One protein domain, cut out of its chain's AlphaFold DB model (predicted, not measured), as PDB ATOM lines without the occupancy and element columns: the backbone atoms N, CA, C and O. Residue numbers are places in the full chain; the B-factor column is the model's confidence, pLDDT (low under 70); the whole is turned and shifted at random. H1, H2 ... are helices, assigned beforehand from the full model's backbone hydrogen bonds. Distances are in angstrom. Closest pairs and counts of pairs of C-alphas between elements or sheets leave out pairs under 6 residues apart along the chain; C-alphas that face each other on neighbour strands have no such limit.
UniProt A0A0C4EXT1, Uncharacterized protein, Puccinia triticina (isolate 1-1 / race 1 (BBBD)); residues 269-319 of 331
ATOM      1  N   GLY A 269      12.148   7.169  -1.717       75.38
ATOM      2  CA  GLY A 269      11.932   6.845  -3.136       75.38
ATOM      3  C   GLY A 269      12.930   7.491  -4.111       75.38
ATOM      4  O   GLY A 269      14.062   7.823  -3.753       75.38
ATOM      5  N   ASP A 270      12.491   7.707  -5.355       72.38
ATOM      6  CA  ASP A 270      13.321   8.285  -6.428       72.38
ATOM      7  C   ASP A 270      13.870   9.681  -6.086       72.38
ATOM      8  O   ASP A 270      14.934  10.072  -6.570       72.38
ATOM      9  N   ARG A 271      13.170  10.436  -5.227       78.31
ATOM     10  CA  ARG A 271      13.597  11.766  -4.777       78.31
ATOM     11  C   ARG A 271      14.858  11.685  -3.920       78.31
ATOM     12  O   ARG A 271      15.843  12.349  -4.241       78.31
ATOM     13  N   ALA A 272      14.851  10.859  -2.873       81.06
ATOM     14  CA  ALA A 272      16.019  10.686  -2.011       81.06
ATOM     15  C   ALA A 272      17.213  10.110  -2.790       81.06
ATOM     16  O   ALA A 272      18.338  10.582  -2.625       81.06
ATOM     17  N   LEU A 273      16.967   9.165  -3.705       81.50
ATOM     18  CA  LEU A 273      18.002   8.619  -4.590       81.50
ATOM     19  C   LEU A 273      18.615   9.702  -5.495       81.50
ATOM     20  O   LEU A 273      19.836   9.805  -5.585       81.50
ATOM     21  N   ASN A 274      17.797  10.565  -6.105       85.81
ATOM     22  CA  ASN A 274      18.271  11.703  -6.898       85.81
ATOM     23  C   ASN A 274      19.114  12.686  -6.061       85.81
ATOM     24  O   ASN A 274      20.175  13.122  -6.505       85.81
ATOM     25  N   GLU A 275      18.706  12.996  -4.828       87.44
ATOM     26  CA  GLU A 275      19.496  13.846  -3.928       87.44
ATOM     27  C   GLU A 275      20.831  13.200  -3.505       87.44
ATOM     28  O   GLU A 275      21.830  13.908  -3.357       87.44
ATOM     29  N   VAL A 276      20.884  11.871  -3.355       87.25
ATOM     30  CA  VAL A 276      22.132  11.118  -3.134       87.25
ATOM     31  C   VAL A 276      23.033  11.169  -4.373       87.25
ATOM     32  O   VAL A 276      24.223  11.455  -4.241       87.25
ATOM     33  N   PHE A 277      22.491  10.973  -5.581       87.94
ATOM     34  CA  PHE A 277      23.271  11.077  -6.821       87.94
ATOM     35  C   PHE A 277      23.798  12.496  -7.073       87.94
ATOM     36  O   PHE A 277      24.921  12.643  -7.550       87.94
ATOM     37  N   GLN A 278      23.042  13.540  -6.713       89.94
ATOM     38  CA  GLN A 278      23.504  14.932  -6.792       89.94
ATOM     39  C   GLN A 278      24.688  15.200  -5.859       89.94
ATOM     40  O   GLN A 278      25.672  15.794  -6.293       89.94
ATOM     41  N   LYS A 279      24.625  14.728  -4.606       90.50
ATOM     42  CA  LYS A 279      25.717  14.872  -3.625       90.50
ATOM     43  C   LYS A 279      26.960  14.095  -4.078       90.50
ATOM     44  O   LYS A 279      28.033  14.677  -4.200       90.50
ATOM     45  N   LEU A 280      26.787  12.833  -4.482       89.06
ATOM     46  CA  LEU A 280      27.864  12.009  -5.042       89.06
ATOM     47  C   LEU A 280      28.510  12.644  -6.290       89.06
ATOM     48  O   LEU A 280      29.724  12.574  -6.443       89.06
ATOM     49  N   TYR A 281      27.731  13.287  -7.167       89.00
ATOM     50  CA  TYR A 281      28.270  13.976  -8.345       89.00
ATOM     51  C   TYR A 281      28.948  15.314  -8.012       89.00
ATOM     52  O   TYR A 281      29.891  15.696  -8.704       89.00
ATOM     53  N   ALA A 282      28.496  16.027  -6.976       92.38
ATOM     54  CA  ALA A 282      29.117  17.273  -6.530       92.38
ATOM     55  C   ALA A 282      30.522  17.027  -5.954       92.38
ATOM     56  O   ALA A 282      31.473  17.693  -6.366       92.38
ATOM     57  N   ASP A 283      30.650  16.028  -5.076       90.19
ATOM     58  CA  ASP A 283      31.892  15.721  -4.354       90.19
ATOM     59  C   ASP A 283      32.892  14.870  -5.170       90.19
ATOM     60  O   ASP A 283      34.070  14.774  -4.820       90.19
ATOM     61  N   ALA A 284      32.458  14.249  -6.274       91.19
ATOM     62  CA  ALA A 284      33.303  13.397  -7.113       91.19
ATOM     63  C   ALA A 284      34.368  14.170  -7.914       91.19
ATOM     64  O   ALA A 284      34.132  15.256  -8.446       91.19
ATOM     65  N   THR A 285      35.533  13.549  -8.120       93.06
ATOM     66  CA  THR A 285      36.536  14.020  -9.094       93.06
ATOM     67  C   THR A 285      36.057  13.830 -10.537       93.06
ATOM     68  O   THR A 285      35.170  13.022 -10.812       93.06
ATOM     69  N   ASP A 286      36.653  14.538 -11.497       91.62
ATOM     70  CA  ASP A 286      36.166  14.513 -12.884       91.62
ATOM     71  C   ASP A 286      36.346  13.150 -13.579       91.62
ATOM     72  O   ASP A 286      35.544  12.791 -14.444       91.62
ATOM     73  N   GLU A 287      37.315  12.327 -13.158       91.62
ATOM     74  CA  GLU A 287      37.420  10.932 -13.614       91.62
ATOM     75  C   GLU A 287      36.288  10.058 -13.056       91.62
ATOM     76  O   GLU A 287      35.691   9.275 -13.799       91.62
ATOM     77  N   GLN A 288      35.928  10.239 -11.781       92.19
ATOM     78  CA  GLN A 288      34.805   9.540 -11.147       92.19
ATOM     79  C   GLN A 288      33.466   9.975 -11.754       92.19
ATOM     80  O   GLN A 288      32.654   9.121 -12.098       92.19
ATOM     81  N   LYS A 289      33.254  11.278 -11.995       93.12
ATOM     82  CA  LYS A 289      32.085  11.808 -12.725       93.12
ATOM     83  C   LYS A 289      31.957  11.179 -14.114       93.12
ATOM     84  O   LYS A 289      30.862  10.803 -14.533       93.12
ATOM     85  N   LYS A 290      33.077  11.013 -14.824       92.44
ATOM     86  CA  LYS A 290      33.139  10.383 -16.151       92.44
ATOM     87  C   LYS A 290      32.866   8.872 -16.103       92.44
ATOM     88  O   LYS A 290      32.174   8.363 -16.985       92.44
ATOM     89  N   ALA A 291      33.352   8.166 -15.081       94.00
ATOM     90  CA  ALA A 291      33.031   6.757 -14.826       94.00
ATOM     91  C   ALA A 291      31.545   6.560 -14.490       94.00
ATOM     92  O   ALA A 291      30.876   5.704 -15.068       94.00
ATOM     93  N   MET A 292      31.010   7.418 -13.625       92.81
ATOM     94  CA  MET A 292      29.616   7.434 -13.193       92.81
ATOM     95  C   MET A 292      28.673   7.688 -14.377       92.81
ATOM     96  O   MET A 292      27.777   6.887 -14.635       92.81
ATOM     97  N   MET A 293      28.939   8.725 -15.178       91.25
ATOM     98  CA  MET A 293      28.173   9.026 -16.393       91.25
ATOM     99  C   MET A 293      28.256   7.890 -17.427       91.25
ATOM    100  O   MET A 293      27.236   7.492 -17.990       91.25
ATOM    101  N   LYS A 294      29.451   7.324 -17.667       92.50
ATOM    102  CA  LYS A 294      29.624   6.226 -18.633       92.50
ATOM    103  C   LYS A 294      28.922   4.939 -18.174       92.50
ATOM    104  O   LYS A 294      28.226   4.330 -18.981       92.50
ATOM    105  N   SER A 295      29.066   4.536 -16.910       92.94
ATOM    106  CA  SER A 295      28.421   3.326 -16.376       92.94
ATOM    107  C   SER A 295      26.897   3.443 -16.353       92.94
ATOM    108  O   SER A 295      26.220   2.501 -16.768       92.94
ATOM    109  N   TYR A 296      26.357   4.608 -15.981       91.69
ATOM    110  CA  TYR A 296      24.917   4.857 -16.004       91.69
ATOM    111  C   TYR A 296      24.345   4.773 -17.429       91.69
ATOM    112  O   TYR A 296      23.354   4.083 -17.658       91.69
ATOM    113  N   VAL A 297      25.001   5.394 -18.417       90.50
ATOM    114  CA  VAL A 297      24.558   5.345 -19.823       90.50
ATOM    115  C   VAL A 297      24.706   3.941 -20.426       90.50
ATOM    116  O   VAL A 297      23.779   3.458 -21.070       90.50
ATOM    117  N   GLU A 298      25.828   3.246 -20.210       90.38
ATOM    118  CA  GLU A 298      26.032   1.903 -20.780       90.38
ATOM    119  C   GLU A 298      25.136   0.828 -20.156       90.38
ATOM    120  O   GLU A 298      24.718  -0.090 -20.864       90.38
ATOM    121  N   SER A 299      24.813   0.954 -18.864       90.00
ATOM    122  CA  SER A 299      23.923   0.034 -18.148       90.00
ATOM    123  C   SER A 299      22.432   0.344 -18.332       90.00
ATOM    124  O   SER A 299      21.603  -0.379 -17.773       90.00
ATOM    125  N   ASN A 300      22.059   1.365 -19.114       87.12
ATOM    126  CA  ASN A 300      20.684   1.874 -19.227       87.12
ATOM    127  C   ASN A 300      20.075   2.268 -17.860       87.12
ATOM    128  O   ASN A 300      18.924   1.957 -17.568       87.12
ATOM    129  N   GLY A 301      20.871   2.919 -17.006       87.88
ATOM    130  CA  GLY A 301      20.466   3.432 -15.693       87.88
ATOM    131  C   GLY A 301      20.419   2.404 -14.558       87.88
ATOM    132  O   GLY A 301      19.970   2.733 -13.467       87.88
ATOM    133  N   THR A 302      20.874   1.166 -14.786       87.50
ATOM    134  CA  THR A 302      20.746   0.070 -13.800       87.50
ATOM    135  C   THR A 302      21.984  -0.177 -12.936       87.50
ATOM    136  O   THR A 302      21.893  -0.879 -11.932       87.50
ATOM    137  N   ALA A 303      23.143   0.378 -13.296       85.94
ATOM    138  CA  ALA A 303      24.378   0.227 -12.533       85.94
ATOM    139  C   ALA A 303      25.200   1.522 -12.523       85.94
ATOM    140  O   ALA A 303      25.414   2.151 -13.562       85.94
ATOM    141  N   LEU A 304      25.705   1.877 -11.341       90.31
ATOM    142  CA  LEU A 304      26.575   3.025 -11.109       90.31
ATOM    143  C   LEU A 304      27.945   2.530 -10.629       90.31
ATOM    144  O   LEU A 304      28.018   1.689  -9.736       90.31
ATOM    145  N   SER A 305      29.031   3.046 -11.205       89.62
ATOM    146  CA  SER A 305      30.400   2.786 -10.745       89.62
ATOM    147  C   SER A 305      31.248   4.048 -10.859       89.62
ATOM    148  O   SER A 305      31.199   4.761 -11.862       89.62
ATOM    149  N   THR A 306      32.035   4.311  -9.818       89.62
ATOM    150  CA  THR A 306      32.964   5.442  -9.710       89.62
ATOM    151  C   THR A 306      34.325   5.174 -10.351       89.62
ATOM    152  O   THR A 306      35.133   6.093 -10.483       89.62
ATOM    153  N   ASP A 307      34.602   3.936 -10.760       91.50
ATOM    154  CA  ASP A 307      35.975   3.461 -10.930       91.50
ATOM    155  C   ASP A 307      36.394   3.511 -12.402       91.50
ATOM    156  O   ASP A 307      36.183   2.590 -13.199       91.50
ATOM    157  N   TRP A 308      37.000   4.640 -12.781       90.44
ATOM    158  CA  TRP A 308      37.387   4.918 -14.166       90.44
ATOM    159  C   TRP A 308      38.337   3.863 -14.752       90.44
ATOM    160  O   TRP A 308      38.285   3.594 -15.953       90.44
ATOM    161  N   SER A 309      39.150   3.195 -13.926       90.69
ATOM    162  CA  SER A 309      40.043   2.108 -14.350       90.69
ATOM    163  C   SER A 309      39.316   0.937 -15.010       90.69
ATOM    164  O   SER A 309      39.912   0.250 -15.839       90.69
ATOM    165  N   ASP A 310      38.051   0.709 -14.665       86.62
ATOM    166  CA  ASP A 310      37.327  -0.518 -14.991       86.62
ATOM    167  C   ASP A 310      36.194  -0.209 -15.968       86.62
ATOM    168  O   ASP A 310      36.090  -0.851 -17.018       86.62
ATOM    169  N   VAL A 311      35.452   0.876 -15.710       89.19
ATOM    170  CA  VAL A 311      34.456   1.438 -16.637       89.19
ATOM    171  C   VAL A 311      35.102   1.895 -17.954       89.19
ATOM    172  O   VAL A 311      34.448   1.898 -18.995       89.19
ATOM    173  N   SER A 312      36.391   2.260 -17.981       87.12
ATOM    174  CA  SER A 312      37.086   2.562 -19.246       87.12
ATOM    175  C   SER A 312      37.335   1.319 -20.111       87.12
ATOM    176  O   SER A 312      37.201   1.413 -21.332       87.12
ATOM    177  N   LYS A 313      37.653   0.169 -19.496       90.69
ATOM    178  CA  LYS A 313      38.080  -1.067 -20.180       90.69
ATOM    179  C   LYS A 313      36.925  -2.000 -20.543       90.69
ATOM    180  O   LYS A 313      36.953  -2.612 -21.609       90.69
ATOM    181  N   LYS A 314      35.932  -2.144 -19.659       86.88
ATOM    182  CA  LYS A 314      34.776  -3.028 -19.853       86.88
ATOM    183  C   LYS A 314      33.523  -2.195 -20.120       86.88
ATOM    184  O   LYS A 314      33.312  -1.175 -19.472       86.88
ATOM    185  N   LYS A 315      32.665  -2.665 -21.032       85.81
ATOM    186  CA  LYS A 315      31.284  -2.179 -21.120       85.81
ATOM    187  C   LYS A 315      30.490  -2.648 -19.893       85.81
ATOM    188  O   LYS A 315      30.619  -3.813 -19.503       85.81
ATOM    189  N   MET A 316      29.663  -1.781 -19.314       85.75
ATOM    190  CA  MET A 316      28.733  -2.188 -18.253       85.75
ATOM    191  C   MET A 316      27.485  -2.898 -18.801       85.75
ATOM    192  O   MET A 316      26.928  -2.513 -19.828       85.75
ATOM    193  N   ASP A 317      27.061  -3.953 -18.101       84.38
ATOM    194  CA  ASP A 317      25.904  -4.779 -18.459       84.38
ATOM    195  C   ASP A 317      24.638  -4.243 -17.771       84.38
ATOM    196  O   ASP A 317      24.670  -3.923 -16.581       84.38
ATOM    197  N   THR A 318      23.509  -4.184 -18.483       85.00
ATOM    198  CA  THR A 318      22.214  -3.829 -17.879       85.00
ATOM    199  C   THR A 318      21.737  -4.930 -16.934       85.00
ATOM    200  O   THR A 318      21.578  -6.079 -17.347       85.00
ATOM    201  N   ARG A 319      21.462  -4.565 -15.680       82.56
ATOM    202  CA  ARG A 319      20.934  -5.451 -14.637       82.56
ATOM    203  C   ARG A 319      19.554  -4.959 -14.186       82.56
ATOM    204  O   ARG A 319      19.481  -4.170 -13.249       82.56
TER     205      ARG A 319
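What this domain is: This is residues 269 to 319 of the 331 residues of an uncharacterized protein of Puccinia triticina (isolate 1-1 / race 1 (BBBD)) (UniProt A0A0C4EXT1). Two helices, H1 and H2, make an open V, joined by a tight link at the point of the V; the first part of H1, residues 269 to 276, sticks out free. After H2 the backbone folds back along it to the small helix H3, which packs on H2, and then returns toward the far end of H2 in a tail with no named element. The printed part has 51 residues, with three named helices in the order H1, H2, H3 and no named strand; the class is all helix. It is compact, with a radius of gyration of the C-alphas of 10.9 A, and flat, spanning 31 by 25 by 11 A.

Where its parts are: H1 is residues 269 to 283, 21.9 A from first to last C-alpha, and begins with C-alpha 269 at (11.932, 6.845, -3.136). H2 is residues 286 to 298, 18.0 A long, and begins with C-alpha 286 at (36.166, 14.513, -12.884). H3 is residues 308 to 311, ending with C-alpha 311 at (34.456, 1.438, -16.637).

How they stand to each other: H1 and H2 are close but not clearly touching; their closest C-alphas, those of Tyr 281 and Lys 289, are 6.2 A apart. They run opposite ways at a steep tilt of 35.1 degrees, only just past shallow. H2 and H3 touch, and their closest C-alphas, those of Ala 291 and Trp 308, are 4.8 A apart. H1 and H3 are apart. In H1 and H2 every O i to N i+4 pair is within hydrogen-bond range; H3 is too short for such a pair, and its 1 pair of O i to N i+3 is not within range.

The domain as a whole: The two C-alphas farthest apart, those of Gly 269 and Lys 313, are 32.2 A apart. The printed part has no cut. The link from H1 to H2 is tight, the one from H2 to H3 is short with 9 residues, and no link is long. The mean pLDDT of the printed part is 88.3, and no printed residue is under 70.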